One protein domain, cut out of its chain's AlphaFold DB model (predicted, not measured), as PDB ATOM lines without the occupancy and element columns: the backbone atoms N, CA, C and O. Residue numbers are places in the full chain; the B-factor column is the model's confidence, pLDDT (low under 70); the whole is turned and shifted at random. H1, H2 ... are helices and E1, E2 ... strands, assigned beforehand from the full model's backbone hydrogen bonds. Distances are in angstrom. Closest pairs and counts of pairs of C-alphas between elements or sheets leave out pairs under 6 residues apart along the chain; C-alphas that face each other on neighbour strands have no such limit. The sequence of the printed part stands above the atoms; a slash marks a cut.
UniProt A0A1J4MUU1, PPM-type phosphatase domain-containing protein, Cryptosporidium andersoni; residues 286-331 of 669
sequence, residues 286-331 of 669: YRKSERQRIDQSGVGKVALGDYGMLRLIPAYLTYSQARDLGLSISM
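AT A GLANCE: This is residues 286 to 331 of the 669 residues of the protein "PPM-type phosphatase domain-containing protein" of Cryptosporidium andersoni (UniProt A0A1J4MUU1). A two-stranded hairpin, E1 and E2, makes the middle, with a helix on either side of it: the longer H1 beside E1 and the short H2 beside E2. After H2, residues 325 to 331 fold back alongside E2 toward the middle. The printed part has 46 residues, with two named helices and two named strands in the order H1, E1, E2, H2; the sheet, of order E1 - E2, is antiparallel, and the class is mixed, helices and strands. The whole is compact, with a radius of gyration of the C-alphas of 9.8 A, and the C-alphas span 27 by 22 by 12 A along their three main axes.

IN THESE COORDINATES: Strand E1 is residues 300 to 304, 13.3 A from first to last C-alpha, beginning with C-alpha 300 at (-38.356, 8.720, 45.701). Strand E2 is residues 310 to 314, also 13.3 A long. Helix H1 is residues 288 to 296, 11.8 A long, and its first C-alpha, that of Lys 288, is at (-24.215, 11.108, 42.063). Helix H2 is residues 319 to 324, 8.5 A long, ending with C-alpha 324 at (-41.913, -6.210, 52.329).

HOW THE PARTS SIT: E1 and E2 are antiparallel neighbours and form a hairpin, with 143 degrees between their N-to-C directions. The C-alphas of Gly 300 and Pro 314 face each other at 4.6 A, and those of Leu 304 and Leu 310 at 4.8 A. Across the pair, N 303 and O 311 are within hydrogen-bond range at 2.8 A, and so are N 313 and O 301 at 3.0 A. H1 and E1 have 6 pairs of C-alphas within 8 A, the closest being those of Asp 295 and Lys 301, 5.5 A apart. H1 and E2 have 1 such pair, the C-alphas of Ile 294 and Leu 312 at 8.0 A. H2 and E2 have 3 pairs within 8 A, the closest being the C-alphas of Ile 313 and Ala 322 at 6.2 A. The closest C-alphas of E1 and H2 are those of Ala 303 and Tyr 319, 6.5 A apart. H1 and H2 are apart. In H1 and H2 every O i to N i+4 pair is within hydrogen-bond range.

THE WHOLE: The two C-alphas farthest apart, those of Ser 289 and Asp 324, are 27.6 A from each other, while the first and last printed C-alphas, those of Tyr 286 and Met 331, are 9.2 A apart. The printed part runs from 286 to 331 with no cut. The links H1 to E1, E1 to E2 and E2 to H2 are tight, with 3, 5 and 4 residues. The mean pLDDT of the printed part is 96.3, and no printed residue is under 70.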
ATOM      1  N   TYR A 286     -25.071   4.477  43.142       94.69
ATOM      2  CA  TYR A 286     -23.795   5.095  43.506       94.69
ATOM      3  C   TYR A 286     -23.471   6.312  42.637       94.69
ATOM      4  O   TYR A 286     -22.744   7.194  43.096       94.69
ATOM      5  N   ARG A 287     -24.057   6.419  41.436       94.38
ATOM      6  CA  ARG A 287     -23.899   7.595  40.577       94.38
ATOM      7  C   ARG A 287     -24.558   8.814  41.215       94.38
ATOM      8  O   ARG A 287     -25.747   8.809  41.541       94.38
ATOM      9  N   LYS A 288     -23.770   9.877  41.397       95.12
ATOM     10  CA  LYS A 288     -24.215  11.108  42.063       95.12
ATOM     11  C   LYS A 288     -25.354  11.790  41.302       95.12
ATOM     12  O   LYS A 288     -26.301  12.219  41.950       95.12
ATOM     13  N   SER A 289     -25.285  11.845  39.971       94.00
ATOM     14  CA  SER A 289     -26.337  12.414  39.114       94.00
ATOM     15  C   SER A 289     -27.662  11.661  39.266       94.00
ATOM     16  O   SER A 289     -28.692  12.271  39.541       94.00
ATOM     17  N   GLU A 290     -27.627  10.329  39.193       95.44
ATOM     18  CA  GLU A 290     -28.797   9.462  39.380       95.44
ATOM     19  C   GLU A 290     -29.411   9.616  40.779       95.44
ATOM     20  O   GLU A 290     -30.624   9.777  40.916       95.44
ATOM     21  N   ARG A 291     -28.580   9.644  41.829       96.25
ATOM     22  CA  ARG A 291     -29.044   9.878  43.204       96.25
ATOM     23  C   ARG A 291     -29.653  11.265  43.376       96.25
ATOM     24  O   ARG A 291     -30.733  11.383  43.939       96.25
ATOM     25  N   GLN A 292     -28.978  12.299  42.880       96.19
ATOM     26  CA  GLN A 292     -29.452  13.676  42.962       96.19
ATOM     27  C   GLN A 292     -30.809  13.828  42.272       96.19
ATOM     28  O   GLN A 292     -31.705  14.443  42.838       96.19
ATOM     29  N   ARG A 293     -30.983  13.217  41.098       96.75
ATOM     30  CA  ARG A 293     -32.253  13.192  40.367       96.75
ATOM     31  C   ARG A 293     -33.371  12.528  41.177       96.75
ATOM     32  O   ARG A 293     -34.485  13.047  41.227       96.75
ATOM     33  N   ILE A 294     -33.081  11.401  41.830       97.69
ATOM     34  CA  ILE A 294     -34.034  10.718  42.720       97.69
ATOM     35  C   ILE A 294     -34.403  11.616  43.905       97.69
ATOM     36  O   ILE A 294     -35.589  11.820  44.159       97.69
ATOM     37  N   ASP A 295     -33.419  12.194  44.590       94.81
ATOM     38  CA  ASP A 295     -33.647  13.035  45.770       94.81
ATOM     39  C   ASP A 295     -34.412  14.326  45.416       94.81
ATOM     40  O   ASP A 295     -35.308  14.744  46.150       94.81
ATOM     41  N   GLN A 296     -34.121  14.930  44.258       96.50
ATOM     42  CA  GLN A 296     -34.810  16.122  43.742       96.50
ATOM     43  C   GLN A 296     -36.271  15.860  43.365       96.50
ATOM     44  O   GLN A 296     -37.076  16.788  43.392       96.50
ATOM     45  N   SER A 297     -36.637  14.614  43.052       96.56
ATOM     46  CA  SER A 297     -38.026  14.267  42.731       96.56
ATOM     47  C   SER A 297     -38.984  14.481  43.912       96.56
ATOM     48  O   SER A 297     -40.182  14.663  43.708       96.56
ATOM     49  N   GLY A 298     -38.483  14.404  45.154       96.75
ATOM     50  CA  GLY A 298     -39.274  14.484  46.389       96.75
ATOM     51  C   GLY A 298     -40.207  13.291  46.650       96.75
ATOM     52  O   GLY A 298     -40.794  13.194  47.728       96.75
ATOM     53  N   VAL A 299     -40.345  12.374  45.690       97.44
ATOM     54  CA  VAL A 299     -41.267  11.224  45.731       97.44
ATOM     55  C   VAL A 299     -40.536   9.892  45.886       97.44
ATOM     56  O   VAL A 299     -41.081   8.962  46.485       97.44
ATOM     57  N   GLY A 300     -39.291   9.806  45.414       98.00
ATOM     58  CA  GLY A 300     -38.356   8.720  45.701       98.00
ATOM     59  C   GLY A 300     -37.276   9.142  46.696       98.00
ATOM     60  O   GLY A 300     -37.054  10.328  46.928       98.00
ATOM     61  N   LYS A 301     -36.598   8.164  47.295       98.12
ATOM     62  CA  LYS A 301     -35.349   8.380  48.037       98.12
ATOM     63  C   LYS A 301     -34.432   7.174  47.909       98.12
ATOM     64  O   LYS A 301     -34.902   6.042  47.766       98.12
ATOM     65  N   VAL A 302     -33.131   7.410  48.034       98.31
ATOM     66  CA  VAL A 302     -32.145   6.332  48.148       98.31
ATOM     67  C   VAL A 302     -31.958   5.964  49.617       98.31
ATOM     68  O   VAL A 302     -31.608   6.800  50.448       98.31
ATOM     69  N   ALA A 303     -32.194   4.700  49.950       97.88
ATOM     70  CA  ALA A 303     -32.015   4.147  51.285       97.88
ATOM     71  C   ALA A 303     -30.920   3.077  51.294       97.88
ATOM     72  O   ALA A 303     -30.667   2.414  50.291       97.88
ATOM     73  N   LEU A 304     -30.282   2.894  52.449       97.75
ATOM     74  CA  LEU A 304     -29.371   1.778  52.668       97.75
ATOM     75  C   LEU A 304     -30.199   0.522  52.962       97.75
ATOM     76  O   LEU A 304     -30.924   0.475  53.956       97.75
ATOM     77  N   GLY A 305     -30.120  -0.457  52.071       95.00
ATOM     78  CA  GLY A 305     -30.790  -1.740  52.194       95.00
ATOM     79  C   GLY A 305     -29.959  -2.786  52.930       95.00
ATOM     80  O   GLY A 305     -28.962  -2.494  53.597       95.00
ATOM     81  N   ASP A 306     -30.378  -4.041  52.786       92.19
ATOM     82  CA  ASP A 306     -29.661  -5.177  53.360       92.19
ATOM     83  C   ASP A 306     -28.238  -5.262  52.781       92.19
ATOM     84  O   ASP A 306     -28.003  -4.953  51.610       92.19
ATOM     85  N   TYR A 307     -27.280  -5.667  53.620       90.94
ATOM     86  CA  TYR A 307     -25.854  -5.770  53.275       90.94
ATOM     87  C   TYR A 307     -25.189  -4.450  52.848       90.94
ATOM     88  O   TYR A 307     -24.104  -4.464  52.275       90.94
ATOM     89  N   GLY A 308     -25.810  -3.304  53.145       92.81
ATOM     90  CA  GLY A 308     -25.262  -1.997  52.787       92.81
ATOM     91  C   GLY A 308     -25.457  -1.622  51.316       92.81
ATOM     92  O   GLY A 308     -24.865  -0.647  50.862       92.81
ATOM     93  N   MET A 309     -26.284  -2.359  50.570       93.50
ATOM     94  CA  MET A 309     -26.594  -2.016  49.184       93.50
ATOM     95  C   MET A 309     -27.597  -0.871  49.128       93.50
ATOM     96  O   MET A 309     -28.609  -0.889  49.826       93.50
ATOM     97  N   LEU A 310     -27.344   0.121  48.283       97.12
ATOM     98  CA  LEU A 310     -28.282   1.216  48.073       97.12
ATOM     99  C   LEU A 310     -29.527   0.726  47.333       97.12
ATOM    100  O   LEU A 310     -29.445  -0.109  46.435       97.12
ATOM    101  N   ARG A 311     -30.686   1.248  47.729       97.81
ATOM    102  CA  ARG A 311     -31.988   0.894  47.169       97.81
ATOM    103  C   ARG A 311     -32.818   2.146  46.934       97.81
ATOM    104  O   ARG A 311     -32.913   2.997  47.819       97.81
ATOM    105  N   LEU A 312     -33.441   2.245  45.769       98.19
ATOM    106  CA  LEU A 312     -34.475   3.226  45.486       98.19
ATOM    107  C   LEU A 312     -35.783   2.723  46.093       98.19
ATOM    108  O   LEU A 312     -36.211   1.604  45.807       98.19
ATOM    109  N   ILE A 313     -36.404   3.560  46.923       98.31
ATOM    110  CA  ILE A 313     -37.693   3.287  47.563       98.31
ATOM    111  C   ILE A 313     -38.599   4.528  47.514       98.31
ATOM    112  O   ILE A 313     -38.095   5.651  47.399       98.31
ATOM    113  N   PRO A 314     -39.926   4.372  47.667       98.44
ATOM    114  CA  PRO A 314     -40.821   5.510  47.854       98.44
ATOM    115  C   PRO A 314     -40.446   6.338  49.093       98.44
ATOM    116  O   PRO A 314     -40.176   5.793  50.168       98.44
ATOM    117  N   ALA A 315     -40.467   7.669  48.975       98.06
ATOM    118  CA  ALA A 315     -40.001   8.578  50.027       98.06
ATOM    119  C   ALA A 315     -40.777   8.429  51.349       98.06
ATOM    120  O   ALA A 315     -40.199   8.561  52.432       98.06
ATOM    121  N   TYR A 316     -42.064   8.086  51.260       97.56
ATOM    122  CA  TYR A 316     -42.967   7.903  52.399       97.56
ATOM    123  C   TYR A 316     -42.832   6.541  53.103       97.56
ATOM    124  O   TYR A 316     -43.460   6.337  54.140       97.56
ATOM    125  N   LEU A 317     -42.025   5.611  52.578       98.06
ATOM    126  CA  LEU A 317     -41.797   4.298  53.187       98.06
ATOM    127  C   LEU A 317     -40.438   4.224  53.888       98.06
ATOM    128  O   LEU A 317     -39.464   4.884  53.518       98.06
ATOM    129  N   THR A 318     -40.353   3.387  54.916       97.88
ATOM    130  CA  THR A 318     -39.066   2.880  55.413       97.88
ATOM    131  C   THR A 318     -38.552   1.772  54.492       97.88
ATOM    132  O   THR A 318     -39.336   1.152  53.775       97.88
ATOM    133  N   TYR A 319     -37.246   1.480  54.530       97.62
ATOM    134  CA  TYR A 319     -36.682   0.385  53.730       97.62
ATOM    135  C   TYR A 319     -37.374  -0.959  54.010       97.62
ATOM    136  O   TYR A 319     -37.724  -1.655  53.065       97.62
ATOM    137  N   SER A 320     -37.642  -1.296  55.281       97.31
ATOM    138  CA  SER A 320     -38.333  -2.551  55.624       97.31
ATOM    139  C   SER A 320     -39.713  -2.625  54.975       97.31
ATOM    140  O   SER A 320     -40.002  -3.594  54.290       97.31
ATOM    141  N   GLN A 321     -40.530  -1.573  55.110       97.69
ATOM    142  CA  GLN A 321     -41.861  -1.532  54.492       97.69
ATOM    143  C   GLN A 321     -41.784  -1.639  52.967       97.69
ATOM    144  O   GLN A 321     -42.558  -2.370  52.358       97.69
ATOM    145  N   ALA A 322     -40.849  -0.920  52.346       97.12
ATOM    146  CA  ALA A 322     -40.645  -0.959  50.904       97.12
ATOM    147  C   ALA A 322     -40.235  -2.363  50.430       97.12
ATOM    148  O   ALA A 322     -40.813  -2.874  49.476       97.12
ATOM    149  N   ARG A 323     -39.298  -3.017  51.125       95.12
ATOM    150  CA  ARG A 323     -38.872  -4.394  50.844       95.12
ATOM    151  C   ARG A 323     -40.026  -5.385  50.979       95.12
ATOM    152  O   ARG A 323     -40.219  -6.195  50.081       95.12
ATOM    153  N   ASP A 324     -40.798  -5.294  52.058       94.50
ATOM    154  CA  ASP A 324     -41.913  -6.210  52.329       94.50
ATOM    155  C   ASP A 324     -43.044  -6.053  51.290       94.50
ATOM    156  O   ASP A 324     -43.750  -7.010  50.981       94.50
ATOM    157  N   LEU A 325     -43.174  -4.862  50.693       94.44
ATOM    158  CA  LEU A 325     -44.093  -4.578  49.585       94.44
ATOM    159  C   LEU A 325     -43.510  -4.882  48.192       94.44
ATOM    160  O   LEU A 325     -44.224  -4.756  47.201       94.44
ATOM    161  N   GLY A 326     -42.229  -5.252  48.089       93.88
ATOM    162  CA  GLY A 326     -41.537  -5.413  46.804       93.88
ATOM    163  C   GLY A 326     -41.284  -4.096  46.055       93.88
ATOM    164  O   GLY A 326     -41.041  -4.110  44.857       93.88
ATOM    165  N   LEU A 327     -41.329  -2.958  46.751       96.38
ATOM    166  CA  LEU A 327     -41.121  -1.605  46.226       96.38
ATOM    167  C   LEU A 327     -39.708  -1.099  46.540       96.38
ATOM    168  O   LEU A 327     -39.526  -0.009  47.084       96.38
ATOM    169  N   SER A 328     -38.703  -1.919  46.250       97.12
ATOM    170  CA  SER A 328     -37.296  -1.608  46.499       97.12
ATOM    171  C   SER A 328     -36.427  -2.198  45.398       97.12
ATOM    172  O   SER A 328     -36.442  -3.410  45.196       97.12
ATOM    173  N   ILE A 329     -35.610  -1.370  44.750       97.25
ATOM    174  CA  ILE A 329     -34.766  -1.776  43.616       97.25
ATOM    175  C   ILE A 329     -33.343  -1.208  43.750       97.25
ATOM    176  O   ILE A 329     -33.161  -0.159  44.358       97.25
ATOM    177  N   SER A 330     -32.319  -1.919  43.269       96.62
ATOM    178  CA  SER A 330     -30.889  -1.537  43.374       96.62
ATOM    179  C   SER A 330     -30.387  -0.617  42.255       96.62
ATOM    180  O   SER A 330     -29.341   0.016  42.407       96.62
ATOM    181  N   MET A 331     -31.145  -0.505  41.168       96.81
ATOM    182  CA  MET A 331     -30.819   0.296  39.987       96.81
ATOM    183  C   MET A 331     -31.633   1.596  39.945       96.81
ATOM    184  O   MET A 331     -32.692   1.708  40.567       96.81
TER     185      MET A 331